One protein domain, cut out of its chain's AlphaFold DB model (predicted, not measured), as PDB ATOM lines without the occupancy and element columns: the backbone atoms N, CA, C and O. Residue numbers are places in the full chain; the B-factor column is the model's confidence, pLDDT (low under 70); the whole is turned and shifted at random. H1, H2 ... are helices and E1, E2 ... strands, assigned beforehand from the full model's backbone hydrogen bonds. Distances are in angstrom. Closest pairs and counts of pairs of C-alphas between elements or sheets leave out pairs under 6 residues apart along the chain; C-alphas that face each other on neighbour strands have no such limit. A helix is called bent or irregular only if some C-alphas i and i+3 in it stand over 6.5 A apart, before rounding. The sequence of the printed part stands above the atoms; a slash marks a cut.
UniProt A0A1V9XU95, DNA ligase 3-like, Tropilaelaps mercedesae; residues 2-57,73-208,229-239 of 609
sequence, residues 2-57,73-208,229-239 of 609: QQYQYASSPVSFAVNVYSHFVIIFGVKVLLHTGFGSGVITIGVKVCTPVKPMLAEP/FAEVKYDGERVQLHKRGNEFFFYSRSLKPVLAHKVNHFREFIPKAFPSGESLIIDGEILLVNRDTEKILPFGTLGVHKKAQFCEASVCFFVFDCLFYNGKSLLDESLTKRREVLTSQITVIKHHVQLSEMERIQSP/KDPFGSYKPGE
ATOM      1  N   GLN A   2     187.940 235.350 244.541       18.91
ATOM      2  CA  GLN A   2     186.957 234.405 243.996       18.91
ATOM      3  C   GLN A   2     186.210 235.058 242.823       18.91
ATOM      4  O   GLN A   2     185.626 236.129 242.978       18.91
ATOM      5  N   GLN A   3     186.243 234.426 241.647       18.69
ATOM      6  CA  GLN A   3     185.393 234.784 240.510       18.69
ATOM      7  C   GLN A   3     183.951 234.351 240.806       18.69
ATOM      8  O   GLN A   3     183.657 233.160 240.839       18.69
ATOM      9  N   TYR A   4     183.046 235.311 240.998       21.14
ATOM     10  CA  TYR A   4     181.609 235.042 241.014       21.14
ATOM     11  C   TYR A   4     181.097 234.900 239.575       21.14
ATOM     12  O   TYR A   4     181.140 235.839 238.777       21.14
ATOM     13  N   GLN A   5     180.619 233.705 239.237       20.80
ATOM     14  CA  GLN A   5     179.974 233.385 237.969       20.80
ATOM     15  C   GLN A   5     178.492 233.793 238.073       20.80
ATOM     16  O   GLN A   5     177.701 233.126 238.734       20.80
ATOM     17  N   TYR A   6     178.112 234.932 237.486       28.88
ATOM     18  CA  TYR A   6     176.737 235.444 237.564       28.88
ATOM     19  C   TYR A   6     175.795 234.641 236.650       28.88
ATOM     20  O   TYR A   6     175.895 234.709 235.424       28.88
ATOM     21  N   ALA A   7     174.870 233.889 237.249       25.92
ATOM     22  CA  ALA A   7     173.801 233.189 236.543       25.92
ATOM     23  C   ALA A   7     172.783 234.184 235.951       25.92
ATOM     24  O   ALA A   7     172.382 235.159 236.590       25.92
ATOM     25  N   SER A   8     172.341 233.938 234.717       32.97
ATOM     26  CA  SER A   8     171.275 234.700 234.058       32.97
ATOM     27  C   SER A   8     169.952 234.587 234.830       32.97
ATOM     28  O   SER A   8     169.478 233.480 235.069       32.97
ATOM     29  N   SER A   9     169.336 235.721 235.188       35.09
ATOM     30  CA  SER A   9     168.062 235.765 235.930       35.09
ATOM     31  C   SER A   9     166.890 235.121 235.150       35.09
ATOM     32  O   SER A   9     166.744 235.408 233.954       35.09
ATOM     33  N   PRO A  10     166.001 234.336 235.806       29.98
ATOM     34  CA  PRO A  10     164.827 233.697 235.189       29.98
ATOM     35  C   PRO A  10     163.889 234.651 234.424       29.98
ATOM     36  O   PRO A  10     163.270 234.259 233.436       29.98
ATOM     37  N   VAL A  11     163.818 235.929 234.824       30.11
ATOM     38  CA  VAL A  11     162.969 236.947 234.168       30.11
ATOM     39  C   VAL A  11     163.455 237.273 232.760       30.11
ATOM     40  O   VAL A  11     162.660 237.378 231.827       30.11
ATOM     41  N   SER A  12     164.775 237.416 232.596       31.72
ATOM     42  CA  SER A  12     165.387 237.719 231.299       31.72
ATOM     43  C   SER A  12     165.131 236.580 230.309       31.72
ATOM     44  O   SER A  12     164.833 236.814 229.140       31.72
ATOM     45  N   PHE A  13     165.167 235.339 230.800       36.84
ATOM     46  CA  PHE A  13     164.869 234.153 230.005       36.84
ATOM     47  C   PHE A  13     163.409 234.142 229.524       36.84
ATOM     48  O   PHE A  13     163.161 234.002 228.327       36.84
ATOM     49  N   ALA A  14     162.443 234.413 230.408       33.28
ATOM     50  CA  ALA A  14     161.015 234.438 230.078       33.28
ATOM     51  C   ALA A  14     160.656 235.429 228.957       33.28
ATOM     52  O   ALA A  14     160.007 235.072 227.972       33.28
ATOM     53  N   VAL A  15     161.134 236.673 229.078       37.72
ATOM     54  CA  VAL A  15     160.902 237.755 228.102       37.72
ATOM     55  C   VAL A  15     161.568 237.460 226.754       37.72
ATOM     56  O   VAL A  15     161.196 238.023 225.722       37.72
ATOM     57  N   ASN A  16     162.587 236.604 226.747       42.66
ATOM     58  CA  ASN A  16     163.315 236.237 225.545       42.66
ATOM     59  C   ASN A  16     162.769 234.979 224.856       42.66
ATOM     60  O   ASN A  16     162.915 234.856 223.640       42.66
ATOM     61  N   VAL A  17     162.079 234.100 225.585       42.94
ATOM     62  CA  VAL A  17     161.390 232.928 225.021       42.94
ATOM     63  C   VAL A  17     160.034 233.300 224.407       42.94
ATOM     64  O   VAL A  17     159.667 232.737 223.382       42.94
ATOM     65  N   TYR A  18     159.316 234.277 224.969       41.66
ATOM     66  CA  TYR A  18     157.974 234.667 224.521       41.66
ATOM     67  C   TYR A  18     157.970 236.068 223.886       41.66
ATOM     68  O   TYR A  18     158.358 237.040 224.528       41.66
ATOM     69  N   SER A  19     157.521 236.197 222.627       36.59
ATOM     70  CA  SER A  19     157.477 237.495 221.915       36.59
ATOM     71  C   SER A  19     156.081 238.018 221.555       36.59
ATOM     72  O   SER A  19     155.975 239.075 220.926       36.59
ATOM     73  N   HIS A  20     155.003 237.331 221.929       31.95
ATOM     74  CA  HIS A  20     153.685 237.941 221.774       31.95
ATOM     75  C   HIS A  20     153.524 239.067 222.794       31.95
ATOM     76  O   HIS A  20     153.971 238.935 223.932       31.95
ATOM     77  N   PHE A  21     152.907 240.167 222.355       28.42
ATOM     78  CA  PHE A  21     152.457 241.328 223.132       28.42
ATOM     79  C   PHE A  21     151.424 240.922 224.205       28.42
ATOM     80  O   PHE A  21     150.313 241.435 224.268       28.42
ATOM     81  N   VAL A  22     151.786 239.991 225.080       27.22
ATOM     82  CA  VAL A  22     151.227 239.939 226.416       27.22
ATOM     83  C   VAL A  22     151.895 241.099 227.127       27.22
ATOM     84  O   VAL A  22     153.116 241.147 227.271       27.22
ATOM     85  N   ILE A  23     151.096 242.088 227.501       27.33
ATOM     86  CA  ILE A  23     151.499 243.087 228.477       27.33
ATOM     87  C   ILE A  23     151.905 242.293 229.727       27.33
ATOM     88  O   ILE A  23     151.051 241.838 230.479       27.33
ATOM     89  N   ILE A  24     153.207 242.065 229.914       28.28
ATOM     90  CA  ILE A  24     153.753 241.516 231.154       28.28
ATOM     91  C   ILE A  24     153.627 242.641 232.183       28.28
ATOM     92  O   ILE A  24     154.540 243.442 232.376       28.28
ATOM     93  N   PHE A  25     152.455 242.749 232.806       25.75
ATOM     94  CA  PHE A  25     152.327 243.458 234.068       25.75
ATOM     95  C   PHE A  25     153.017 242.601 235.134       25.75
ATOM     96  O   PHE A  25     152.511 241.560 235.528       25.75
ATOM     97  N   GLY A  26     154.206 243.042 235.552       25.47
ATOM     98  CA  GLY A  26     154.825 242.698 236.831       25.47
ATOM     99  C   GLY A  26     155.117 241.220 237.083       25.47
ATOM    100  O   GLY A  26     154.411 240.573 237.847       25.47
ATOM    101  N   VAL A  27     156.255 240.722 236.596       24.94
ATOM    102  CA  VAL A  27     156.913 239.612 237.295       24.94
ATOM    103  C   VAL A  27     157.768 240.216 238.412       24.94
ATOM    104  O   VAL A  27     158.889 240.666 238.174       24.94
ATOM    105  N   LYS A  28     157.244 240.223 239.642       26.31
ATOM    106  CA  LYS A  28     158.085 240.195 240.844       26.31
ATOM    107  C   LYS A  28     158.669 238.782 240.894       26.31
ATOM    108  O   LYS A  28     157.985 237.861 241.325       26.31
ATOM    109  N   VAL A  29     159.898 238.577 240.410       27.02
ATOM    110  CA  VAL A  29     160.642 237.381 240.834       27.02
ATOM    111  C   VAL A  29     160.955 237.602 242.301       27.02
ATOM    112  O   VAL A  29     161.708 238.507 242.656       27.02
ATOM    113  N   LEU A  30     160.296 236.811 243.144       27.38
ATOM    114  CA  LEU A  30     160.682 236.591 244.525       27.38
ATOM    115  C   LEU A  30     162.180 236.243 244.547       27.38
ATOM    116  O   LEU A  30     162.569 235.119 244.247       27.38
ATOM    117  N   LEU A  31     163.027 237.197 244.919       25.69
ATOM    118  CA  LEU A  31     164.285 236.892 245.590       25.69
ATOM    119  C   LEU A  31     163.994 236.913 247.087       25.69
ATOM    120  O   LEU A  31     164.352 237.847 247.789       25.69
ATOM    121  N   HIS A  32     163.255 235.909 247.544       24.75
ATOM    122  CA  HIS A  32     163.312 235.451 248.925       24.75
ATOM    123  C   HIS A  32     162.716 234.046 248.975       24.75
ATOM    124  O   HIS A  32     161.558 233.845 249.321       24.75
ATOM    125  N   THR A  33     163.519 233.051 248.614       28.39
ATOM    126  CA  THR A  33     163.392 231.753 249.271       28.39
ATOM    127  C   THR A  33     164.392 231.762 250.415       28.39
ATOM    128  O   THR A  33     165.567 231.444 250.238       28.39
ATOM    129  N   GLY A  34     163.912 232.125 251.605       28.91
ATOM    130  CA  GLY A  34     164.303 231.311 252.747       28.91
ATOM    131  C   GLY A  34     163.828 229.896 252.420       28.91
ATOM    132  O   GLY A  34     162.659 229.725 252.095       28.91
ATOM    133  N   PHE A  35     164.774 228.961 252.330       29.33
ATOM    134  CA  PHE A  35     164.605 227.513 252.176       29.33
ATOM    135  C   PHE A  35     163.160 227.008 251.949       29.33
ATOM    136  O   PHE A  35     162.406 226.782 252.889       29.33
ATOM    137  N   GLY A  36     162.811 226.793 250.676       26.19
ATOM    138  CA  GLY A  36     161.574 226.155 250.217       26.19
ATOM    139  C   GLY A  36     161.652 225.916 248.707       26.19
ATOM    140  O   GLY A  36     161.567 226.844 247.910       26.19
ATOM    141  N   SER A  37     161.922 224.677 248.313       28.50
ATOM    142  CA  SER A  37     162.338 224.221 246.981       28.50
ATOM    143  C   SER A  37     161.216 224.206 245.928       28.50
ATOM    144  O   SER A  37     160.714 223.142 245.573       28.50
ATOM    145  N   GLY A  38     160.830 225.368 245.394       25.66
ATOM    146  CA  GLY A  38     159.914 225.474 244.249       25.66
ATOM    147  C   GLY A  38     160.516 226.299 243.111       25.66
ATOM    148  O   GLY A  38     160.459 227.525 243.136       25.66
ATOM    149  N   VAL A  39     161.107 225.645 242.107       28.41
ATOM    150  CA  VAL A  39     161.647 226.305 240.904       28.41
ATOM    151  C   VAL A  39     160.511 226.508 239.896       28.41
ATOM    152  O   VAL A  39     159.980 225.538 239.366       28.41
ATOM    153  N   ILE A  40     160.143 227.757 239.593       30.56
ATOM    154  CA  ILE A  40     159.231 228.068 238.478       30.56
ATOM    155  C   ILE A  40     159.999 227.860 237.164       30.56
ATOM    156  O   ILE A  40     160.876 228.654 236.819       30.56
ATOM    157  N   THR A  41     159.691 226.792 236.426       35.03
ATOM    158  CA  THR A  41     160.324 226.493 235.131       35.03
ATOM    159  C   THR A  41     159.516 227.102 233.985       35.03
ATOM    160  O   THR A  41     158.389 226.701 233.712       35.03
ATOM    161  N   ILE A  42     160.099 228.074 233.283       47.88
ATOM    162  CA  ILE A  42     159.497 228.696 232.096       47.88
ATOM    163  C   ILE A  42     160.015 227.953 230.862       47.88
ATOM    164  O   ILE A  42     161.173 228.109 230.487       47.88
ATOM    165  N   GLY A  43     159.175 227.108 230.259       53.56
ATOM    166  CA  GLY A  43     159.534 226.282 229.098       53.56
ATOM    167  C   GLY A  43     159.211 226.935 227.755       53.56
ATOM    168  O   GLY A  43     158.443 227.891 227.691       53.56
ATOM    169  N   VAL A  44     159.771 226.410 226.664       71.88
ATOM    170  CA  VAL A  44     159.383 226.771 225.291       71.88
ATOM    171  C   VAL A  44     158.073 226.077 224.926       71.88
ATOM    172  O   VAL A  44     157.896 224.900 225.231       71.88
ATOM    173  N   LYS A  45     157.176 226.776 224.220       74.31
ATOM    174  CA  LYS A  45     155.932 226.205 223.689       74.31
ATOM    175  C   LYS A  45     155.903 226.283 222.166       74.31
ATOM    176  O   LYS A  45     156.101 227.347 221.582       74.31
ATOM    177  N   VAL A  46     155.605 225.160 221.517       78.44
ATOM    178  CA  VAL A  46     155.412 225.093 220.060       78.44
ATOM    179  C   VAL A  46     154.289 226.045 219.633       78.44
ATOM    180  O   VAL A  46     153.324 226.247 220.367       78.44
ATOM    181  N   CYS A  47     154.418 226.617 218.436       78.38
ATOM    182  CA  CYS A  47     153.611 227.718 217.889       78.38
ATOM    183  C   CYS A  47     153.869 229.105 218.499       78.38
ATOM    184  O   CYS A  47     153.422 230.083 217.907       78.38
ATOM    185  N   THR A  48     154.619 229.235 219.597       77.81
ATOM    186  CA  THR A  48     155.024 230.546 220.121       77.81
ATOM    187  C   THR A  48     156.458 230.868 219.700       77.81
ATOM    188  O   THR A  48     157.363 230.147 220.118       77.81
ATOM    189  N   PRO A  49     156.701 231.927 218.902       80.75
ATOM    190  CA  PRO A  49     158.032 232.220 218.378       80.75
ATOM    191  C   PRO A  49     159.036 232.548 219.485       80.75
ATOM    192  O   PRO A  49     158.752 233.358 220.372       80.75
ATOM    193  N   VAL A  50     160.231 231.975 219.360       81.81
ATOM    194  CA  VAL A  50     161.385 232.179 220.241       81.81
ATOM    195  C   VAL A  50     162.279 233.260 219.647       81.81
ATOM    196  O   VAL A  50     162.590 233.219 218.453       81.81
ATOM    197  N   LYS A  51     162.758 234.221 220.453       83.44
ATOM    198  CA  LYS A  51     163.651 235.261 219.920       83.44
ATOM    199  C   LYS A  51     164.891 234.650 219.263       83.44
ATOM    200  O   LYS A  51     165.562 233.826 219.886       83.44
ATOM    201  N   PRO A  52     165.250 235.075 218.040       87.38
ATOM    202  CA  PRO A  52     166.404 234.511 217.369       87.38
ATOM    203  C   PRO A  52     167.699 234.870 218.105       87.38
ATOM    204  O   PRO A  52     167.872 236.002 218.570       87.38
ATOM    205  N   MET A  53     168.625 233.919 218.189       88.31
ATOM    206  CA  MET A  53     169.975 234.155 218.693       88.31
ATOM    207  C   MET A  53     170.744 235.038 217.703       88.31
ATOM    208  O   MET A  53     170.635 234.878 216.480       88.31
ATOM    209  N   LEU A  54     171.474 236.022 218.230       87.62
ATOM    210  CA  LEU A  54     172.159 237.047 217.443       87.62
ATOM    211  C   LEU A  54     173.669 236.807 217.408       87.62
ATOM    212  O   LEU A  54     174.242 236.263 218.350       87.62
ATOM    213  N   ALA A  55     174.301 237.302 216.343       88.75
ATOM    214  CA  ALA A  55     175.748 237.276 216.174       88.75
ATOM    215  C   ALA A  55     176.378 238.672 216.336       88.75
ATOM    216  O   ALA A  55     175.824 239.684 215.876       88.75
ATOM    217  N   GLU A  56     177.539 238.742 216.984       87.25
ATOM    218  CA  GLU A  56     178.418 239.918 216.973       87.25
ATOM    219  C   GLU A  56     179.425 239.843 215.813       87.25
ATOM    220  O   GLU A  56     179.790 238.749 215.393       87.25
ATOM    221  N   PRO A  57     179.841 240.979 215.228       86.00
ATOM    222  CA  PRO A  57     180.923 240.990 214.246       86.00
ATOM    223  C   PRO A  57     182.217 240.418 214.834       86.00
ATOM    224  O   PRO A  57     182.613 240.799 215.932       86.00
ATOM    225  N   PHE A  73     182.587 225.844 215.740       97.00
ATOM    226  CA  PHE A  73     181.824 225.461 214.556       97.00
ATOM    227  C   PHE A  73     181.765 226.645 213.600       97.00
ATOM    228  O   PHE A  73     181.209 227.688 213.946       97.00
ATOM    229  N   ALA A  74     182.363 226.488 212.423       97.19
ATOM    230  CA  ALA A  74     182.290 227.446 211.335       97.19
ATOM    231  C   ALA A  74     181.188 227.003 210.377       97.19
ATOM    232  O   ALA A  74     181.288 225.952 209.750       97.19
ATOM    233  N   GLU A  75     180.120 227.784 210.301       96.88
ATOM    234  CA  GLU A  75     178.969 227.503 209.448       96.88
ATOM    235  C   GLU A  75     178.849 228.556 208.352       96.88
ATOM    236  O   GLU A  75     179.090 229.738 208.609       96.88
ATOM    237  N   VAL A  76     178.461 228.148 207.144       94.25
ATOM    238  CA  VAL A  76     178.224 229.078 206.036       94.25
ATOM    239  C   VAL A  76     177.167 230.106 206.429       94.25
ATOM    240  O   VAL A  76     176.075 229.776 206.902       94.25
ATOM    241  N   LYS A  77     177.490 231.384 206.220       93.38
ATOM    242  CA  LYS A  77     176.538 232.470 206.389       93.38
ATOM    243  C   LYS A  77     175.756 232.663 205.091       93.38
ATOM    244  O   LYS A  77     176.223 233.327 204.172       93.38
ATOM    245  N   TYR A  78     174.549 232.119 205.052       91.06
ATOM    246  CA  TYR A  78     173.633 232.318 203.933       91.06
ATOM    247  C   TYR A  78     173.040 233.741 203.924       91.06
ATOM    248  O   TYR A  78     172.621 234.248 204.970       91.06
ATOM    249  N   ASP A  79     172.977 234.360 202.739       85.12
ATOM    250  CA  ASP A  79     172.365 235.679 202.497       85.12
ATOM    251  C   ASP A  79     170.901 235.513 202.046       85.12
ATOM    252  O   ASP A  79     170.541 235.732 200.888       85.12
ATOM    253  N   GLY A  80     170.055 235.025 202.955       89.31
ATOM    254  CA  GLY A  80     168.656 234.689 202.682       89.31
ATOM    255  C   GLY A  80     167.662 235.386 203.612       89.31
ATOM    256  O   GLY A  80     167.909 236.469 204.148       89.31
ATOM    257  N   GLU A  81     166.488 234.776 203.779       90.12
ATOM    258  CA  GLU A  81     165.530 235.170 204.811       90.12
ATOM    259  C   GLU A  81     165.541 234.163 205.963       90.12
ATOM    260  O   GLU A  81     165.158 233.007 205.798       90.12
ATOM    261  N   ARG A  82     165.934 234.605 207.160       94.56
ATOM    262  CA  ARG A  82     165.839 233.769 208.364       94.56
ATOM    263  C   ARG A  82     164.391 233.434 208.698       94.56
ATOM    264  O   ARG A  82     163.573 234.339 208.927       94.56
ATOM    265  N   VAL A  83     164.112 232.140 208.802       96.25
ATOM    266  CA  VAL A  83     162.798 231.577 209.099       96.25
ATOM    267  C   VAL A  83     162.902 230.591 210.257       96.25
ATOM    268  O   VAL A  83     163.637 229.610 210.205       96.25
ATOM    269  N   GLN A  84     162.096 230.839 211.287       96.12
ATOM    270  CA  GLN A  84     161.867 229.921 212.390       96.12
ATOM    271  C   GLN A  84     160.582 229.129 212.126       96.12
ATOM    272  O   GLN A  84     159.478 229.681 212.130       96.12
ATOM    273  N   LEU A  85     160.741 227.835 211.872       96.94
ATOM    274  CA  LEU A  85     159.674 226.878 211.616       96.94
ATOM    275  C   LEU A  85     159.192 226.268 212.931       96.94
ATOM    276  O   LEU A  85     159.976 225.676 213.666       96.94
ATOM    277  N   HIS A  86     157.892 226.340 213.189       95.88
ATOM    278  CA  HIS A  86     157.218 225.547 214.208       95.88
ATOM    279  C   HIS A  86     156.295 224.552 213.518       95.88
ATOM    280  O   HIS A  86     155.464 224.943 212.696       95.88
ATOM    281  N   LYS A  87     156.403 223.281 213.887       94.25
ATOM    282  CA  LYS A  87     155.504 222.219 213.429       94.25
ATOM    283  C   LYS A  87     154.793 221.616 214.629       94.25
ATOM    284  O   LYS A  87     155.437 221.346 215.641       94.25
ATOM    285  N   ARG A  88     153.486 221.400 214.504       93.50
ATOM    286  CA  ARG A  88     152.659 220.662 215.463       93.50
ATOM    287  C   ARG A  88     151.709 219.760 214.685       93.50
ATOM    288  O   ARG A  88     150.766 220.248 214.072       93.50
ATOM    289  N   GLY A  89     151.973 218.457 214.680       91.19
ATOM    290  CA  GLY A  89     151.265 217.522 213.806       91.19
ATOM    291  C   GLY A  89     151.425 217.945 212.342       91.19
ATOM    292  O   GLY A  89     152.552 218.024 211.849       91.19
ATOM    293  N   ASN A  90     150.305 218.277 211.696       89.56
ATOM    294  CA  ASN A  90     150.237 218.751 210.305       89.56
ATOM    295  C   ASN A  90     150.139 220.282 210.175       89.56
ATOM    296  O   ASN A  90     149.975 220.805 209.074       89.56
ATOM    297  N   GLU A  91     150.220 221.016 211.286       91.81
ATOM    298  CA  GLU A  91     150.219 222.475 211.279       91.81
ATOM    299  C   GLU A  91     151.647 223.020 211.227       91.81
ATOM    300  O   GLU A  91     152.524 222.580 211.978       91.81
ATOM    301  N   PHE A  92     151.860 224.025 210.375       94.06
ATOM    302  CA  PHE A  92     153.153 224.678 210.177       94.06
ATOM    303  C   PHE A  92     153.018 226.187 210.357       94.06
ATOM    304  O   PHE A  92     152.199 226.829 209.694       94.06
ATOM    305  N   PHE A  93     153.874 226.753 211.200       93.00
ATOM    306  CA  PHE A  93     153.985 228.188 211.428       93.00
ATOM    307  C   PHE A  93     155.404 228.628 211.096       93.00
ATOM    308  O   PHE A  93     156.372 228.022 211.551       93.00
ATOM    309  N   PHE A  94     155.526 229.690 210.310       95.31
ATOM    310  CA  PHE A  94     156.807 230.225 209.870       95.31
ATOM    311  C   PHE A  94     156.930 231.659 210.369       95.31
ATOM    312  O   PHE A  94     156.120 232.518 210.007       95.31
ATOM    313  N   TYR A  95     157.946 231.923 211.182       91.88
ATOM    314  CA  TYR A  95     158.215 233.242 211.738       91.88
ATOM    315  C   TYR A  95     159.497 233.816 211.150       91.88
ATOM    316  O   TYR A  95     160.534 233.165 211.116       91.88
ATOM    317  N   SER A  96     159.428 235.062 210.694       91.00
ATOM    318  CA  SER A  96     160.598 235.820 210.250       91.00
ATOM    319  C   SER A  96     161.525 236.148 211.423       91.00
ATOM    320  O   SER A  96     161.151 236.044 212.592       91.00
ATOM    321  N   ARG A  97     162.708 236.689 211.128       87.81
ATOM    322  CA  ARG A  97     163.628 237.251 212.133       87.81
ATOM    323  C   ARG A  97     162.982 238.235 213.121       87.81
ATOM    324  O   ARG A  97     163.398 238.311 214.274       87.81
ATOM    325  N   SER A  98     161.997 239.017 212.677       82.31
ATOM    326  CA  SER A  98     161.254 239.962 213.529       82.31
ATOM    327  C   SER A  98     160.041 239.328 214.212       82.31
ATOM    328  O   SER A  98     159.212 240.050 214.760       82.31
ATOM    329  N   LEU A  99     159.930 237.999 214.151       83.00
ATOM    330  CA  LEU A  99     158.872 237.175 214.735       83.00
ATOM    331  C   LEU A  99     157.475 237.464 214.181       83.00
ATOM    332  O   LEU A  99     156.463 237.127 214.789       83.00
ATOM    333  N   LYS A 100     157.424 238.071 212.993       86.12
ATOM    334  CA  LYS A 100     156.198 238.229 212.209       86.12
ATOM    335  C   LYS A 100     155.985 236.995 211.333       86.12
ATOM    336  O   LYS A 100     156.991 236.478 210.833       86.12
ATOM    337  N   PRO A 101     154.734 236.568 211.090       89.25
ATOM    338  CA  PRO A 101     154.437 235.511 210.129       89.25
ATOM    339  C   PRO A 101     155.073 235.789 208.761       89.25
ATOM    340  O   PRO A 101     155.023 236.917 208.265       89.25
ATOM    341  N   VAL A 102     155.696 234.773 208.169       90.69
ATOM    342  CA  VAL A 102     156.270 234.853 206.816       90.69
ATOM    343  C   VAL A 102     155.146 234.786 205.779       90.69
ATOM    344  O   VAL A 102     154.146 234.096 205.972       90.69
ATOM    345  N   LEU A 103     155.301 235.506 204.666       86.50
ATOM    346  CA  LEU A 103     154.316 235.516 203.583       86.50
ATOM    347  C   LEU A 103     154.147 234.114 202.979       86.50
ATOM    348  O   LEU A 103     155.125 233.468 202.607       86.50
ATOM    349  N   ALA A 104     152.895 233.684 202.813       86.44
ATOM    350  CA  ALA A 104     152.540 232.320 202.414       86.44
ATOM    351  C   ALA A 104     153.226 231.857 201.111       86.44
ATOM    352  O   ALA A 104     153.761 230.753 201.049       86.44
ATOM    353  N   HIS A 105     153.314 232.720 200.091       83.19
ATOM    354  CA  HIS A 105     153.949 232.377 198.808       83.19
ATOM    355  C   HIS A 105     155.437 231.991 198.930       83.19
ATOM    356  O   HIS A 105     155.957 231.287 198.064       83.19
ATOM    357  N   LYS A 106     156.122 232.421 200.000       86.88
ATOM    358  CA  LYS A 106     157.534 232.101 200.249       86.88
ATOM    359  C   LYS A 106     157.744 230.754 200.926       86.88
ATOM    360  O   LYS A 106     158.848 230.240 200.850       86.88
ATOM    361  N   VAL A 107     156.731 230.201 201.595       91.19
ATOM    362  CA  VAL A 107     156.900 229.035 202.485       91.19
ATOM    363  C   VAL A 107     155.890 227.911 202.259       91.19
ATOM    364  O   VAL A 107     156.092 226.809 202.750       91.19
ATOM    365  N   ASN A 108     154.815 228.139 201.497       89.19
ATOM    366  CA  ASN A 108     153.753 227.145 201.306       89.19
ATOM    367  C   ASN A 108     154.253 225.816 200.728       89.19
ATOM    368  O   ASN A 108     153.774 224.766 201.143       89.19
ATOM    369  N   HIS A 109     155.231 225.848 199.820       88.69
ATOM    370  CA  HIS A 109     155.802 224.640 199.219       88.69
ATOM    371  C   HIS A 109     156.511 223.749 200.256       88.69
ATOM    372  O   HIS A 109     156.513 222.532 200.117       88.69
ATOM    373  N   PHE A 110     157.031 224.312 201.353       93.75
ATOM    374  CA  PHE A 110     157.632 223.520 202.429       93.75
ATOM    375  C   PHE A 110     156.625 222.626 203.152       93.75
ATOM    376  O   PHE A 110     157.035 221.651 203.772       93.75
ATOM    377  N   ARG A 111     155.314 222.883 203.055       92.62
ATOM    378  CA  ARG A 111     154.300 221.992 203.644       92.62
ATOM    379  C   ARG A 111     154.350 220.578 203.061       92.62
ATOM    380  O   ARG A 111     153.983 219.640 203.755       92.62
ATOM    381  N   GLU A 112     154.829 220.428 201.828       93.62
ATOM    382  CA  GLU A 112     155.028 219.124 201.197       93.62
ATOM    383  C   GLU A 112     156.346 218.459 201.632       93.62
ATOM    384  O   GLU A 112     156.404 217.248 201.846       93.62
ATOM    385  N   PHE A 113     157.412 219.250 201.782       95.50
ATOM    386  CA  PHE A 113     158.764 218.737 202.012       95.50
ATOM    387  C   PHE A 113     159.117 218.555 203.489       95.50
ATOM    388  O   PHE A 113     159.853 217.636 203.819       95.50
ATOM    389  N   ILE A 114     158.587 219.371 204.404       95.56
ATOM    390  CA  ILE A 114     158.890 219.261 205.840       95.56
ATOM    391  C   ILE A 114     158.443 217.917 206.439       95.56
ATOM    392  O   ILE A 114     159.238 217.347 207.184       95.56
ATOM    393  N   PRO A 115     157.250 217.361 206.134       94.81
ATOM    394  CA  PRO A 115     156.892 216.011 206.580       94.81
ATOM    395  C   PRO A 115     157.867 214.938 206.095       94.81
ATOM    396  O   PRO A 115     158.201 214.032 206.847       94.81
ATOM    397  N   LYS A 116     158.346 215.061 204.851       95.69
ATOM    398  CA  LYS A 116     159.317 214.137 204.252       95.69
ATOM    399  C   LYS A 116     160.711 214.305 204.878       95.69
ATOM    400  O   LYS A 116     161.417 213.323 205.063       95.69
ATOM    401  N   ALA A 117     161.091 215.537 205.223       95.62
ATOM    402  CA  ALA A 117     162.386 215.854 205.816       95.62
ATOM    403  C   ALA A 117     162.455 215.524 207.314       95.62
ATOM    404  O   ALA A 117     163.523 215.193 207.809       95.62
ATOM    405  N   PHE A 118     161.335 215.596 208.037       95.25
ATOM    406  CA  PHE A 118     161.239 215.275 209.465       95.25
ATOM    407  C   PHE A 118     160.086 214.291 209.717       95.25
ATOM    408  O   PHE A 118     159.087 214.670 210.342       95.25
ATOM    409  N   PRO A 119     160.199 213.036 209.245       93.56
ATOM    410  CA  PRO A 119     159.108 212.063 209.310       93.56
ATOM    411  C   PRO A 119     158.697 211.747 210.752       93.56
ATOM    412  O   PRO A 119     157.510 211.674 211.057       93.56
ATOM    413  N   SER A 120     159.670 211.656 211.663       92.25
ATOM    414  CA  SER A 120     159.443 211.375 213.087       92.25
ATOM    415  C   SER A 120     159.157 212.628 213.926       92.25
ATOM    416  O   SER A 120     158.974 212.532 215.138       92.25
ATOM    417  N   GLY A 121     159.164 213.820 213.323       90.31
ATOM    418  CA  GLY A 121     159.083 215.094 214.035       90.31
ATOM    419  C   GLY A 121     157.648 215.572 214.217       90.31
ATOM    420  O   GLY A 121     157.192 216.442 213.478       90.31
ATOM    421  N   GLU A 122     156.909 215.046 215.190       91.19
ATOM    422  CA  GLU A 122     155.524 215.459 215.465       91.19
ATOM    423  C   GLU A 122     155.427 216.908 215.950       91.19
ATOM    424  O   GLU A 122     154.542 217.654 215.523       91.19
ATOM    425  N   SER A 123     156.350 217.322 216.820       92.69
ATOM    426  CA  SER A 123     156.413 218.687 217.337       92.69
ATOM    427  C   SER A 123     157.844 219.210 217.335       92.69
ATOM    428  O   SER A 123     158.715 218.644 217.981       92.69
ATOM    429  N   LEU A 124     158.116 220.292 216.604       96.00
ATOM    430  CA  LEU A 124     159.478 220.825 216.494       96.00
ATOM    431  C   LEU A 124     159.518 222.341 216.345       96.00
ATOM    432  O   LEU A 124     158.549 222.967 215.908       96.00
ATOM    433  N   ILE A 125     160.659 222.912 216.729       95.88
ATOM    434  CA  ILE A 125     161.025 224.305 216.480       95.88
ATOM    435  C   ILE A 125     162.418 224.308 215.869       95.88
ATOM    436  O   ILE A 125     163.390 223.934 216.524       95.88
ATOM    437  N   ILE A 126     162.497 224.736 214.618       96.38
ATOM    438  CA  ILE A 126     163.705 224.706 213.801       96.38
ATOM    439  C   ILE A 126     164.028 226.117 213.323       96.38
ATOM    440  O   ILE A 126     163.130 226.872 212.957       96.38
ATOM    441  N   ASP A 127     165.309 226.466 213.320       96.69
ATOM    442  CA  ASP A 127     165.811 227.745 212.825       96.69
ATOM    443  C   ASP A 127     166.670 227.508 211.577       96.69
ATOM    444  O   ASP A 127     167.491 226.584 211.528       96.69
ATOM    445  N   GLY A 128     166.450 228.325 210.553       96.75
ATOM    446  CA  GLY A 128     167.105 228.169 209.263       96.75
ATOM    447  C   GLY A 128     167.009 229.420 208.400       96.75
ATOM    448  O   GLY A 128     166.370 230.409 208.767       96.75
ATOM    449  N   GLU A 129     167.628 229.357 207.230       95.44
ATOM    450  CA  GLU A 129     167.600 230.413 206.221       95.44
ATOM    451  C   GLU A 129     166.921 229.889 204.951       95.44
ATOM    452  O   GLU A 129     167.225 228.785 204.499       95.44
ATOM    453  N   ILE A 130     166.000 230.661 204.370       94.31
ATOM    454  CA  ILE A 130     165.426 230.352 203.055       94.31
ATOM    455  C   ILE A 130     166.103 231.191 201.970       94.31
ATOM    456  O   ILE A 130     166.312 232.393 202.142       94.31
ATOM    457  N   LEU A 131     166.423 230.564 200.842       91.75
ATOM    458  CA  LEU A 131     167.027 231.200 199.668       91.75
ATOM    459  C   LEU A 131     166.658 230.447 198.388       91.75
ATOM    460  O   LEU A 131     166.103 229.353 198.449       91.75
ATOM    461  N   LEU A 132     166.932 231.049 197.229       89.75
ATOM    462  CA  LEU A 132     166.784 230.377 195.941       89.75
ATOM    463  C   LEU A 132     168.082 229.657 195.564       89.75
ATOM    464  O   LEU A 132     169.163 230.228 195.672       89.75
ATOM    465  N   VAL A 133     167.949 228.422 195.098       89.00
ATOM    466  CA  VAL A 133     169.034 227.578 194.593       89.00
ATOM    467  C   VAL A 133     168.678 227.174 193.171       89.00
ATOM    468  O   VAL A 133     167.574 226.677 192.935       89.00
ATOM    469  N   ASN A 134     169.577 227.420 192.222       87.50
ATOM    470  CA  ASN A 134     169.421 226.932 190.856       87.50
ATOM    471  C   ASN A 134     169.594 225.400 190.852       87.50
ATOM    472  O   ASN A 134     170.543 224.891 191.443       87.50
ATOM    473  N   ARG A 135     168.651 224.666 190.249       86.00
ATOM    474  CA  ARG A 135     168.631 223.192 190.295       86.00
ATOM    475  C   ARG A 135     169.732 222.532 189.472       86.00
ATOM    476  O   ARG A 135     170.120 221.419 189.814       86.00
ATOM    477  N   ASP A 136     170.189 223.198 188.421       85.38
ATOM    478  CA  ASP A 136     171.115 222.630 187.441       85.38
ATOM    479  C   ASP A 136     172.566 222.899 187.839       85.38
ATOM    480  O   ASP A 136     173.416 222.022 187.770       85.38
ATOM    481  N   THR A 137     172.837 224.112 188.324       83.56
ATOM    482  CA  THR A 137     174.184 224.547 188.732       83.56
ATOM    483  C   THR A 137     174.456 224.374 190.224       83.56
ATOM    484  O   THR A 137     175.574 224.611 190.668       83.56
ATOM    485  N   GLU A 138     173.428 224.068 191.022       82.69
ATOM    486  CA  GLU A 138     173.450 224.062 192.497       82.69
ATOM    487  C   GLU A 138     173.875 225.400 193.135       82.69
ATOM    488  O   GLU A 138     174.021 225.509 194.356       82.69
ATOM    489  N   LYS A 139     174.023 226.458 192.327       83.06
ATOM    490  CA  LYS A 139     174.459 227.772 192.791       83.06
ATOM    491  C   LYS A 139     173.345 228.466 193.568       83.06
ATOM    492  O   LYS A 139     172.176 228.515 193.166       83.06
ATOM    493  N   ILE A 140     173.741 229.048 194.694       85.19
ATOM    494  CA  ILE A 140     172.899 229.884 195.545       85.19
ATOM    495  C   ILE A 140     172.705 231.246 194.875       85.19
ATOM    496  O   ILE A 140     173.673 231.892 194.477       85.19
ATOM    497  N   LEU A 141     171.458 231.707 194.777       78.88
ATOM    498  CA  LEU A 141     171.150 233.027 194.233       78.88
ATOM    499  C   LEU A 141     171.217 234.126 195.315       78.88
ATOM    500  O   LEU A 141     170.875 233.868 196.471       78.88
ATOM    501  N   PRO A 142     171.580 235.375 194.952       71.25
ATOM    502  CA  PRO A 142     171.719 236.483 195.903       71.25
ATOM    503  C   PRO A 142     170.428 236.872 196.638       71.25
ATOM    504  O   PRO A 142     169.309 236.623 196.169       71.25
ATOM    505  N   PHE A 143     170.571 237.592 197.755       67.31
ATOM    506  CA  PHE A 143     169.450 238.107 198.542       67.31
ATOM    507  C   PHE A 143     168.474 238.983 197.736       67.31
ATOM    508  O   PHE A 143     168.841 239.760 196.854       67.31
ATOM    509  N   GLY A 144     167.186 238.896 198.087       66.44
ATOM    510  CA  GLY A 144     166.110 239.672 197.462       66.44
ATOM    511  C   GLY A 144     165.547 239.061 196.174       66.44
ATOM    512  O   GLY A 144     164.564 239.579 195.645       66.44
ATOM    513  N   THR A 145     166.103 237.946 195.696       68.50
ATOM    514  CA  THR A 145     165.577 237.159 194.562       68.50
ATOM    515  C   THR A 145     164.273 236.418 194.900       68.50
ATOM    516  O   THR A 145     163.485 236.124 194.006       68.50
ATOM    517  N   LEU A 146     163.970 236.224 196.192       65.56
ATOM    518  CA  LEU A 146     162.724 235.621 196.699       65.56
ATOM    519  C   LEU A 146     161.454 236.476 196.496       65.56
ATOM    520  O   LEU A 146     160.352 236.022 196.813       65.56
ATOM    521  N   GLY A 147     161.572 237.717 196.011       62.25
ATOM    522  CA  GLY A 147     160.415 238.555 195.688       62.25
ATOM    523  C   GLY A 147     159.618 237.993 194.505       62.25
ATOM    524  O   GLY A 147     160.210 237.527 193.537       62.25
ATOM    525  N   VAL A 148     158.282 238.080 194.555       60.12
ATOM    526  CA  VAL A 148     157.357 237.487 193.559       60.12
ATOM    527  C   VAL A 148     157.769 237.782 192.109       60.12
ATOM    528  O   VAL A 148     157.834 236.868 191.294       60.12
ATOM    529  N   HIS A 149     158.125 239.034 191.805       58.03
ATOM    530  CA  HIS A 149     158.526 239.456 190.456       58.03
ATOM    531  C   HIS A 149     159.897 238.928 190.015       58.03
ATOM    532  O   HIS A 149     160.106 238.703 188.829       58.03
ATOM    533  N   LYS A 150     160.828 238.721 190.954       60.62
ATOM    534  CA  LYS A 150     162.176 238.219 190.658       60.62
ATOM    535  C   LYS A 150     162.202 236.698 190.573       60.62
ATOM    536  O   LYS A 150     162.869 236.164 189.703       60.62
ATOM    537  N   LYS A 151     161.407 235.996 191.388       59.56
ATOM    538  CA  LYS A 151     161.271 234.534 191.312       59.56
ATOM    539  C   LYS A 151     160.773 234.068 189.940       59.56
ATOM    540  O   LYS A 151     161.235 233.049 189.449       59.56
ATOM    541  N   ALA A 152     159.875 234.827 189.307       62.31
ATOM    542  CA  ALA A 152     159.380 234.520 187.963       62.31
ATOM    543  C   ALA A 152     160.481 234.535 186.881       62.31
ATOM    544  O   ALA A 152     160.302 233.923 185.836       62.31
ATOM    545  N   GLN A 153     161.614 235.201 187.136       66.38
ATOM    546  CA  GLN A 153     162.762 235.257 186.224       66.38
ATOM    547  C   GLN A 153     163.691 234.038 186.362       66.38
ATOM    548  O   GLN A 153     164.566 233.852 185.526       66.38
ATOM    549  N   PHE A 154     163.499 233.207 187.392       71.06
ATOM    550  CA  PHE A 154     164.318 232.026 187.672       71.06
ATOM    551  C   PHE A 154     163.432 230.776 187.736       71.06
ATOM    552  O   PHE A 154     163.203 230.215 188.807       71.06
ATOM    553  N   CYS A 155     162.899 230.352 186.588       68.00
ATOM    554  CA  CYS A 155     162.050 229.158 186.483       68.00
ATOM    555  C   CYS A 155     162.754 227.872 186.960       68.00
ATOM    556  O   CYS A 155     162.108 227.000 187.538       68.00
ATOM    557  N   GLU A 156     164.072 227.794 186.785       78.00
ATOM    558  CA  GLU A 156     164.925 226.665 187.184       78.00
ATOM    559  C   GLU A 156     165.345 226.706 188.664       78.00
ATOM    560  O   GLU A 156     165.938 225.759 189.183       78.00
ATOM    561  N   ALA A 157     165.028 227.783 189.391       84.12
ATOM    562  CA  ALA A 157     165.403 227.923 190.792       84.12
ATOM    563  C   ALA A 157     164.321 227.405 191.746       84.12
ATOM    564  O   ALA A 157     163.118 227.619 191.583       84.12
ATOM    565  N   SER A 158     164.758 226.753 192.819       86.62
ATOM    566  CA  SER A 158     163.903 226.321 193.924       86.62
ATOM    567  C   SER A 158     164.207 227.057 195.198       86.62
ATOM    568  O   SER A 158     165.345 227.403 195.484       86.62
ATOM    569  N   VAL A 159     163.157 227.294 195.975       90.81
ATOM    570  CA  VAL A 159     163.323 227.829 197.318       90.81
ATOM    571  C   VAL A 159     163.757 226.666 198.209       90.81
ATOM    572  O   VAL A 159     163.038 225.675 198.330       90.81
ATOM    573  N   CYS A 160     164.940 226.797 198.796       94.00
ATOM    574  CA  CYS A 160     165.546 225.813 199.678       94.00
ATOM    575  C   CYS A 160     165.631 226.376 201.099       94.00
ATOM    576  O   CYS A 160     165.938 227.556 201.292       94.00
ATOM    577  N   PHE A 161     165.335 225.537 202.090       96.50
ATOM    578  CA  PHE A 161     165.457 225.834 203.510       96.50
ATOM    579  C   PHE A 161     166.721 225.182 204.064       96.50
ATOM    580  O   PHE A 161     166.776 223.962 204.230       96.50
ATOM    581  N   PHE A 162     167.723 226.005 204.360       96.56
ATOM    582  CA  PHE A 162     168.972 225.586 204.980       96.56
ATOM    583  C   PHE A 162     168.847 225.671 206.495       96.56
ATOM    584  O   PHE A 162     168.858 226.749 207.090       96.56
ATOM    585  N   VAL A 163     168.706 224.510 207.122       97.25
ATOM    586  CA  VAL A 163     168.465 224.377 208.553       97.25
ATOM    587  C   VAL A 163     169.781 224.407 209.324       97.25
ATOM    588  O   VAL A 163     170.658 223.580 209.073       97.25
ATOM    589  N   PHE A 164     169.897 225.317 210.296       96.44
ATOM    590  CA  PHE A 164     171.126 225.506 211.074       96.44
ATOM    591  C   PHE A 164     170.991 225.279 212.585       96.44
ATOM    592  O   PHE A 164     172.013 225.157 213.264       96.44
ATOM    593  N   ASP A 165     169.779 225.231 213.149       96.44
ATOM    594  CA  ASP A 165     169.584 224.917 214.572       96.44
ATOM    595  C   ASP A 165     168.238 224.221 214.846       96.44
ATOM    596  O   ASP A 165     167.267 224.378 214.103       96.44
ATOM    597  N   CYS A 166     168.177 223.473 215.948       95.44
ATOM    598  CA  CYS A 166     166.985 222.788 216.443       95.44
ATOM    599  C   CYS A 166     166.762 223.166 217.911       95.44
ATOM    600  O   CYS A 166     167.577 222.858 218.777       95.44
ATOM    601  N   LEU A 167     165.659 223.859 218.189       93.56
ATOM    602  CA  LEU A 167     165.371 224.458 219.497       93.56
ATOM    603  C   LEU A 167     164.439 223.594 220.350       93.56
ATOM    604  O   LEU A 167     164.445 223.690 221.578       93.56
ATOM    605  N   PHE A 168     163.618 222.775 219.701       93.62
ATOM    606  CA  PHE A 168     162.644 221.900 220.337       93.62
ATOM    607  C   PHE A 168     162.352 220.720 219.417       93.62
ATOM    608  O   PHE A 168     162.193 220.922 218.211       93.62
ATOM    609  N   TYR A 169     162.237 219.520 219.978       95.00
ATOM    610  CA  TYR A 169     161.899 218.316 219.224       95.00
ATOM    611  C   TYR A 169     161.125 217.324 220.101       95.00
ATOM    612  O   TYR A 169     161.580 216.981 221.189       95.00
ATOM    613  N   ASN A 170     159.955 216.885 219.636       93.44
ATOM    614  CA  ASN A 170     159.065 215.892 220.244       93.44
ATOM    615  C   ASN A 170     158.908 216.036 221.765       93.44
ATOM    616  O   ASN A 170     159.242 215.140 222.535       93.44
ATOM    617  N   GLY A 171     158.426 217.196 222.212       86.12
ATOM    618  CA  GLY A 171     158.199 217.468 223.636       86.12
ATOM    619  C   GLY A 171     159.434 217.952 224.406       86.12
ATOM    620  O   GLY A 171     159.282 218.526 225.484       86.12
ATOM    621  N   LYS A 172     160.649 217.784 223.865       89.75
ATOM    622  CA  LYS A 172     161.896 218.167 224.534       89.75
ATOM    623  C   LYS A 172     162.386 219.541 224.074       89.75
ATOM    624  O   LYS A 172     162.666 219.758 222.895       89.75
ATOM    625  N   SER A 173     162.562 220.456 225.030       87.06
ATOM    626  CA  SER A 173     163.304 221.705 224.813       87.06
ATOM    627  C   SER A 173     164.796 221.411 224.684       87.06
ATOM    628  O   SER A 173     165.362 220.699 225.512       87.06
ATOM    629  N   LEU A 174     165.432 221.983 223.665       91.38
ATOM    630  CA  LEU A 174     166.866 221.851 223.417       91.38
ATOM    631  C   LEU A 174     167.623 223.159 223.672       91.38
ATOM    632  O   LEU A 174     168.826 223.205 223.457       91.38
ATOM    633  N   LEU A 175     166.962 224.227 224.137       85.56
ATOM    634  CA  LEU A 175     167.611 225.535 224.310       85.56
ATOM    635  C   LEU A 175     168.840 225.492 225.228       85.56
ATOM    636  O   LEU A 175     169.851 226.122 224.924       85.56
ATOM    637  N   ASP A 176     168.758 224.746 226.327       84.50
ATOM    638  CA  ASP A 176     169.843 224.634 227.308       84.50
ATOM    639  C   ASP A 176     170.889 223.575 226.930       84.50
ATOM    640  O   ASP A 176     171.959 223.515 227.535       84.50
ATOM    641  N   GLU A 177     170.620 222.782 225.891       91.44
ATOM    642  CA  GLU A 177     171.552 221.790 225.366       91.44
ATOM    643  C   GLU A 177     172.674 222.467 224.568       91.44
ATOM    644  O   GLU A 177     172.486 223.503 223.918       91.44
ATOM    645  N   SER A 178     173.857 221.853 224.576       94.25
ATOM    646  CA  SER A 178     174.998 222.312 223.773       94.25
ATOM    647  C   SER A 178     174.688 222.304 222.275       94.25
ATOM    648  O   SER A 178     173.936 221.454 221.798       94.25
ATOM    649  N   LEU A 179     175.302 223.206 221.503       95.31
ATOM    650  CA  LEU A 179     175.140 223.239 220.046       95.31
ATOM    651  C   LEU A 179     175.500 221.898 219.398       95.31
ATOM    652  O   LEU A 179     174.778 221.463 218.507       95.31
ATOM    653  N   THR A 180     176.541 221.212 219.874       95.69
ATOM    654  CA  THR A 180     176.866 219.846 219.441       95.69
ATOM    655  C   THR A 180     175.661 218.921 219.596       95.69
ATOM    656  O   THR A 180     175.263 218.276 218.631       95.69
ATOM    657  N   LYS A 181     175.004 218.922 220.764       96.12
ATOM    658  CA  LYS A 181     173.834 218.071 221.005       96.12
ATOM    659  C   LYS A 181     172.635 218.466 220.146       96.12
ATOM    660  O   LYS A 181     171.966 217.595 219.598       96.12
ATOM    661  N   ARG A 182     172.374 219.768 219.987       96.25
ATOM    662  CA  ARG A 182     171.297 220.256 219.106       96.25
ATOM    663  C   ARG A 182     171.550 219.860 217.654       96.25
ATOM    664  O   ARG A 182     170.623 219.436 216.968       96.25
ATOM    665  N   ARG A 183     172.806 219.937 217.204       95.69
ATOM    666  CA  ARG A 183     173.222 219.534 215.860       95.69
ATOM    667  C   ARG A 183     173.136 218.023 215.662       95.69
ATOM    668  O   ARG A 183     172.661 217.611 214.619       95.69
ATOM    669  N   GLU A 184     173.506 217.204 216.645       95.75
ATOM    670  CA  GLU A 184     173.304 215.745 216.602       95.75
ATOM    671  C   GLU A 184     171.825 215.372 216.457       95.75
ATOM    672  O   GLU A 184     171.470 214.542 215.619       95.75
ATOM    673  N   VAL A 185     170.945 215.998 217.251       95.06
ATOM    674  CA  VAL A 185     169.494 215.790 217.126       95.06
ATOM    675  C   VAL A 185     169.040 216.202 215.732       95.06
ATOM    676  O   VAL A 185     168.355 215.444 215.065       95.06
ATOM    677  N   LEU A 186     169.470 217.363 215.247       94.38
ATOM    678  CA  LEU A 186     169.098 217.818 213.917       94.38
ATOM    679  C   LEU A 186     169.575 216.849 212.815       94.38
ATOM    680  O   LEU A 186     168.763 216.435 211.994       94.38
ATOM    681  N   THR A 187     170.849 216.448 212.819       94.50
ATOM    682  CA  THR A 187     171.445 215.562 211.804       94.50
ATOM    683  C   THR A 187     170.859 214.151 211.840       94.50
ATOM    684  O   THR A 187     170.688 213.544 210.792       94.50
ATOM    685  N   SER A 188     170.525 213.622 213.022       94.50
ATOM    686  CA  SER A 188     169.927 212.281 213.150       94.50
ATOM    687  C   SER A 188     168.449 212.224 212.763       94.50
ATOM    688  O   SER A 188     167.942 211.143 212.480       94.50
ATOM    689  N   GLN A 189     167.745 213.359 212.792       93.56
ATOM    690  CA  GLN A 189     166.302 213.418 212.547       93.56
ATOM    691  C   GLN A 189     165.935 213.958 211.161       93.56
ATOM    692  O   GLN A 189     164.810 213.748 210.711       93.56
ATOM    693  N   ILE A 190     166.850 214.668 210.496       94.31
ATOM    694  CA  ILE A 190     166.607 215.227 209.169       94.31
ATOM    695  C   ILE A 190     166.909 214.205 208.070       94.31
ATOM    696  O   ILE A 190     167.990 213.625 208.002       94.31
ATOM    697  N   THR A 191     165.967 214.038 207.152       96.62
ATOM    698  CA  THR A 191     166.196 213.430 205.842       96.62
ATOM    699  C   THR A 191     166.402 214.560 204.842       96.62
ATOM    700  O   THR A 191     165.495 215.357 204.602       96.62
ATOM    701  N   VAL A 192     167.613 214.679 204.297       95.56
ATOM    702  CA  VAL A 192     167.959 215.768 203.376       95.56
ATOM    703  C   VAL A 192     167.170 215.618 202.077       95.56
ATOM    704  O   VAL A 192     167.257 214.596 201.401       95.56
ATOM    705  N   ILE A 193     166.433 216.664 201.704       95.25
ATOM    706  CA  ILE A 193     165.728 216.759 200.427       95.25
ATOM    707  C   ILE A 193     166.435 217.825 199.606       95.25
ATOM    708  O   ILE A 193     166.278 219.025 199.850       95.25
ATOM    709  N   LYS A 194     167.237 217.373 198.642       92.38
ATOM    710  CA  LYS A 194     168.038 218.244 197.782       92.38
ATOM    711  C   LYS A 194     167.169 219.344 197.152       92.38
ATOM    712  O   LYS A 194     166.039 219.083 196.743       92.38
ATOM    713  N   HIS A 195     167.687 220.572 197.131       90.44
ATOM    714  CA  HIS A 195     167.027 221.781 196.611       90.44
ATOM    715  C   HIS A 195     165.760 222.240 197.357       90.44
ATOM    716  O   HIS A 195     165.124 223.207 196.933       90.44
ATOM    717  N   HIS A 196     165.398 221.593 198.470       93.31
ATOM    718  CA  HIS A 196     164.196 221.922 199.236       93.31
ATOM    719  C   HIS A 196     164.463 222.068 200.731       93.31
ATOM    720  O   HIS A 196     164.182 223.118 201.295       93.31
ATOM    721  N   VAL A 197     164.984 221.044 201.402       96.25
ATOM    722  CA  VAL A 197     165.256 221.082 202.844       96.25
ATOM    723  C   VAL A 197     166.608 220.436 203.083       96.25
ATOM    724  O   VAL A 197     166.764 219.223 202.948       96.25
ATOM    725  N   GLN A 198     167.598 221.257 203.411       95.19
ATOM    726  CA  GLN A 198     168.987 220.836 203.545       95.19
ATOM    727  C   GLN A 198     169.557 221.298 204.882       95.19
ATOM    728  O   GLN A 198     169.091 222.262 205.485       95.19
ATOM    729  N   LEU A 199     170.588 220.604 205.354       95.88
ATOM    730  CA  LEU A 199     171.393 221.094 206.463       95.88
ATOM    731  C   LEU A 199     172.285 222.239 205.988       95.88
ATOM    732  O   LEU A 199     172.839 222.194 204.893       95.88
ATOM    733  N   SER A 200     172.463 223.246 206.836       95.31
ATOM    734  CA  SER A 200     173.533 224.227 206.666       95.31
ATOM    735  C   SER A 200     174.906 223.544 206.638       95.31
ATOM    736  O   SER A 200     175.146 222.602 207.399       95.31
ATOM    737  N   GLU A 201     175.827 224.020 205.801       93.81
ATOM    738  CA  GLU A 201     177.198 223.514 205.787       93.81
ATOM    739  C   GLU A 201     177.941 224.032 207.025       93.81
ATOM    740  O   GLU A 201     178.032 225.242 207.244       93.81
ATOM    741  N   MET A 202     178.452 223.112 207.844       94.88
ATOM    742  CA  MET A 202     179.139 223.414 209.098       94.88
ATOM    743  C   MET A 202     180.357 222.509 209.268       94.88
ATOM    744  O   MET A 202     180.252 221.292 209.133       94.88
ATOM    745  N   GLU A 203     181.484 223.099 209.649       95.25
ATOM    746  CA  GLU A 203     182.740 222.403 209.913       95.25
ATOM    747  C   GLU A 203     183.225 222.678 211.341       95.25
ATOM    748  O   GLU A 203     183.140 223.802 211.844       95.25
ATOM    749  N   ARG A 204     183.754 221.647 212.013       95.69
ATOM    750  CA  ARG A 204     184.421 221.809 213.308       95.69
ATOM    751  C   ARG A 204     185.879 222.187 213.089       95.69
ATOM    752  O   ARG A 204     186.643 221.408 212.534       95.69
ATOM    753  N   ILE A 205     186.276 223.343 213.597       95.81
ATOM    754  CA  ILE A 205     187.617 223.892 213.440       95.81
ATOM    755  C   ILE A 205     188.302 224.002 214.801       95.81
ATOM    756  O   ILE A 205     187.748 224.548 215.757       95.81
ATOM    757  N   GLN A 206     189.526 223.482 214.884       93.88
ATOM    758  CA  GLN A 206     190.355 223.515 216.095       93.88
ATOM    759  C   GLN A 206     191.654 224.308 215.920       93.88
ATOM    760  O   GLN A 206     192.317 224.584 216.915       93.88
ATOM    761  N   SER A 207     192.005 224.711 214.693       94.00
ATOM    762  CA  SER A 207     193.227 225.468 214.409       94.00
ATOM    763  C   SER A 207     192.932 226.831 213.757       94.00
ATOM    764  O   SER A 207     192.065 226.920 212.881       94.00
ATOM    765  N   PRO A 208     193.662 227.899 214.139       92.12
ATOM    766  CA  PRO A 208     193.563 229.215 213.500       92.12
ATOM    767  C   PRO A 208     193.791 229.183 211.987       92.12
ATOM    768  O   PRO A 208     193.031 229.795 211.241       92.12
ATOM    769  N   LYS A 229     180.360 229.600 215.896       95.38
ATOM    770  CA  LYS A 229     179.556 229.205 217.053       95.38
ATOM    771  C   LYS A 229     180.394 228.380 218.033       95.38
ATOM    772  O   LYS A 229     181.220 227.576 217.609       95.38
ATOM    773  N   ASP A 230     180.150 228.545 219.336       94.25
ATOM    774  CA  ASP A 230     180.715 227.666 220.371       94.25
ATOM    775  C   ASP A 230     180.049 226.279 220.286       94.25
ATOM    776  O   ASP A 230     178.830 226.199 220.483       94.25
ATOM    777  N   PRO A 231     180.799 225.184 220.052       94.06
ATOM    778  CA  PRO A 231     180.256 223.824 220.062       94.06
ATOM    779  C   PRO A 231     179.506 223.474 221.350       94.06
ATOM    780  O   PRO A 231     178.522 222.738 221.343       94.06
ATOM    781  N   PHE A 232     179.929 224.047 222.472       92.50
ATOM    782  CA  PHE A 232     179.365 223.772 223.787       92.50
ATOM    783  C   PHE A 232     178.372 224.849 224.242       92.50
ATOM    784  O   PHE A 232     177.865 224.786 225.362       92.50
ATOM    785  N   GLY A 233     178.093 225.843 223.395       89.19
ATOM    786  CA  GLY A 233     177.186 226.939 223.709       89.19
ATOM    787  C   GLY A 233     175.723 226.497 223.711       89.19
ATOM    788  O   GLY A 233     175.249 225.861 222.763       89.19
ATOM    789  N   SER A 234     174.984 226.881 224.751       89.19
ATOM    790  CA  SER A 234     173.517 226.804 224.752       89.19
ATOM    791  C   SER A 234     172.915 227.865 223.830       89.19
ATOM    792  O   SER A 234     173.560 228.859 223.480       89.19
ATOM    793  N   TYR A 235     171.668 227.662 223.415       86.94
ATOM    794  CA  TYR A 235     170.942 228.656 222.642       86.94
ATOM    795  C   TYR A 235     170.430 229.755 223.575       86.94
ATOM    796  O   TYR A 235     169.678 229.491 224.513       86.94
ATOM    797  N   LYS A 236     170.815 231.007 223.316       82.94
ATOM    798  CA  LYS A 236     170.402 232.166 224.120       82.94
ATOM    799  C   LYS A 236     169.498 233.088 223.299       82.94
ATOM    800  O   LYS A 236     169.999 233.866 222.479       82.94
ATOM    801  N   PRO A 237     168.168 233.015 223.493       77.81
ATOM    802  CA  PRO A 237     167.236 233.865 222.769       77.81
ATOM    803  C   PRO A 237     167.467 235.349 223.088       77.81
ATOM    804  O   PRO A 237     167.568 235.735 224.250       77.81
ATOM    805  N   GLY A 238     167.515 236.196 222.058       62.41
ATOM    806  CA  GLY A 238     167.252 237.632 222.179       62.41
ATOM    807  C   GLY A 238     168.145 238.481 223.090       62.41
ATOM    808  O   GLY A 238     167.692 239.565 223.450       62.41
ATOM    809  N   GLU A 239     169.363 238.058 223.455       55.59
ATOM    810  CA  GLU A 239     170.234 238.870 224.319       55.59
ATOM    811  C   GLU A 239     170.425 240.297 223.763       55.59
ATOM    812  O   GLU A 239     171.097 240.548 222.759       55.59
TER     813      GLU A 239
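AT A GLANCE: This is residues 2 to 57, 73 to 208 and 229 to 239 of the 609 residues of the protein "DNA ligase 3-like" of Tropilaelaps mercedesae (UniProt A0A1V9XU95). A strongly twisted sheet of five strands, with its long bent strands E5 and E6 side by side, has H5 packed across E6 and H3 packed on it elsewhere. A long, loosely laid stretch with H1 extends the model at one end, where residues 2 to 8 and 30 to 38 stick out, and a small ribbon, E2 with E8, continues the line of E7. The printed part has 203 residues with five named helices and eight named strands, in the order H1 E1 E2 E3 E4 H2 H3 E5 H4 E6 H5 E7 E8; the mixed sheet runs E4 E3 E5 E6 E7. The class is mixed, helices and strands, with under half of the residues in named elements; the whole is compact, with a radius of gyration of the C-alphas of 18.9 A and spans of 66 by 44 by 33 A.

HOW THE PARTS SIT: H1, residues 10 to 17, is apart from the other named elements, and so is E1, residues 55 to 57, which pairs with no named strand. E2, residues 73 to 76, is antiparallel to E8, residues 202 to 205, with N 74 and O 203 2.9 A apart. E3, residues 81 to 88, and E4, residues 91 to 96, form a hairpin, with N 84 and O 95 at 2.8 A. H2, residues 104 to 107, only grazes the sheet. H3, residues 110 to 117, is on the sheet; its closest C-alpha pair with E7, residues 197 to 199, is Ala 117 and Val 197, 6.7 A. E5, residues 123 to 134, is antiparallel to E3, with N 83 and O 128 at 2.8 A; E4, H2, H3 and E5 make a split strand-helix-strand unit, with E3 between its two strands and a left-handed crossover. H4, residues 148 to 151, is only just not on the sheet, with 4 pairs of C-alphas within 10 A. E6, residues 157 to 169, is antiparallel to E5, with N 133 and O 158 at 2.8 A, and parallel to E7, with N 163 and O 198 at 2.8 A. H5, residues 179 to 189, lies over E6 at a height over the sheet of 7.6 A and runs across the strands, at 68 degrees to E6 on the local plane; E6, H5 and E7 form a strand-helix-strand unit, two parallel neighbours with a helix between. Each O i to N i+4 pair is within hydrogen-bond range in H1 and H5, 2 of 4 are in H3, and H2 and H4 are too short for one.

IN THESE COORDINATES: H1 begins at C-alpha 10 (164.827, 233.697, 235.189). E3 is 22.1 A long, E4 16.9 A and H5 15.2 A. E5, 30.6 A, bends by 66 degrees at residue 127; E6, 30.2 A, bends by 77 degrees at residue 166. E8 ends at C-alpha 205 (187.617, 223.892, 213.440).

THE WHOLE: The C-alphas farthest apart are Gly 34 and Gln 153, 66.7 A. Residues 58 to 72 and 209 to 228 are not printed, with C-alpha gaps of 15.6 A and 14.5 A. The links H1 to E1 and E5 to H4 are long. The pLDDT is under 70 for residues 2 to 43, 143 to 153, 155 and 238 to 239.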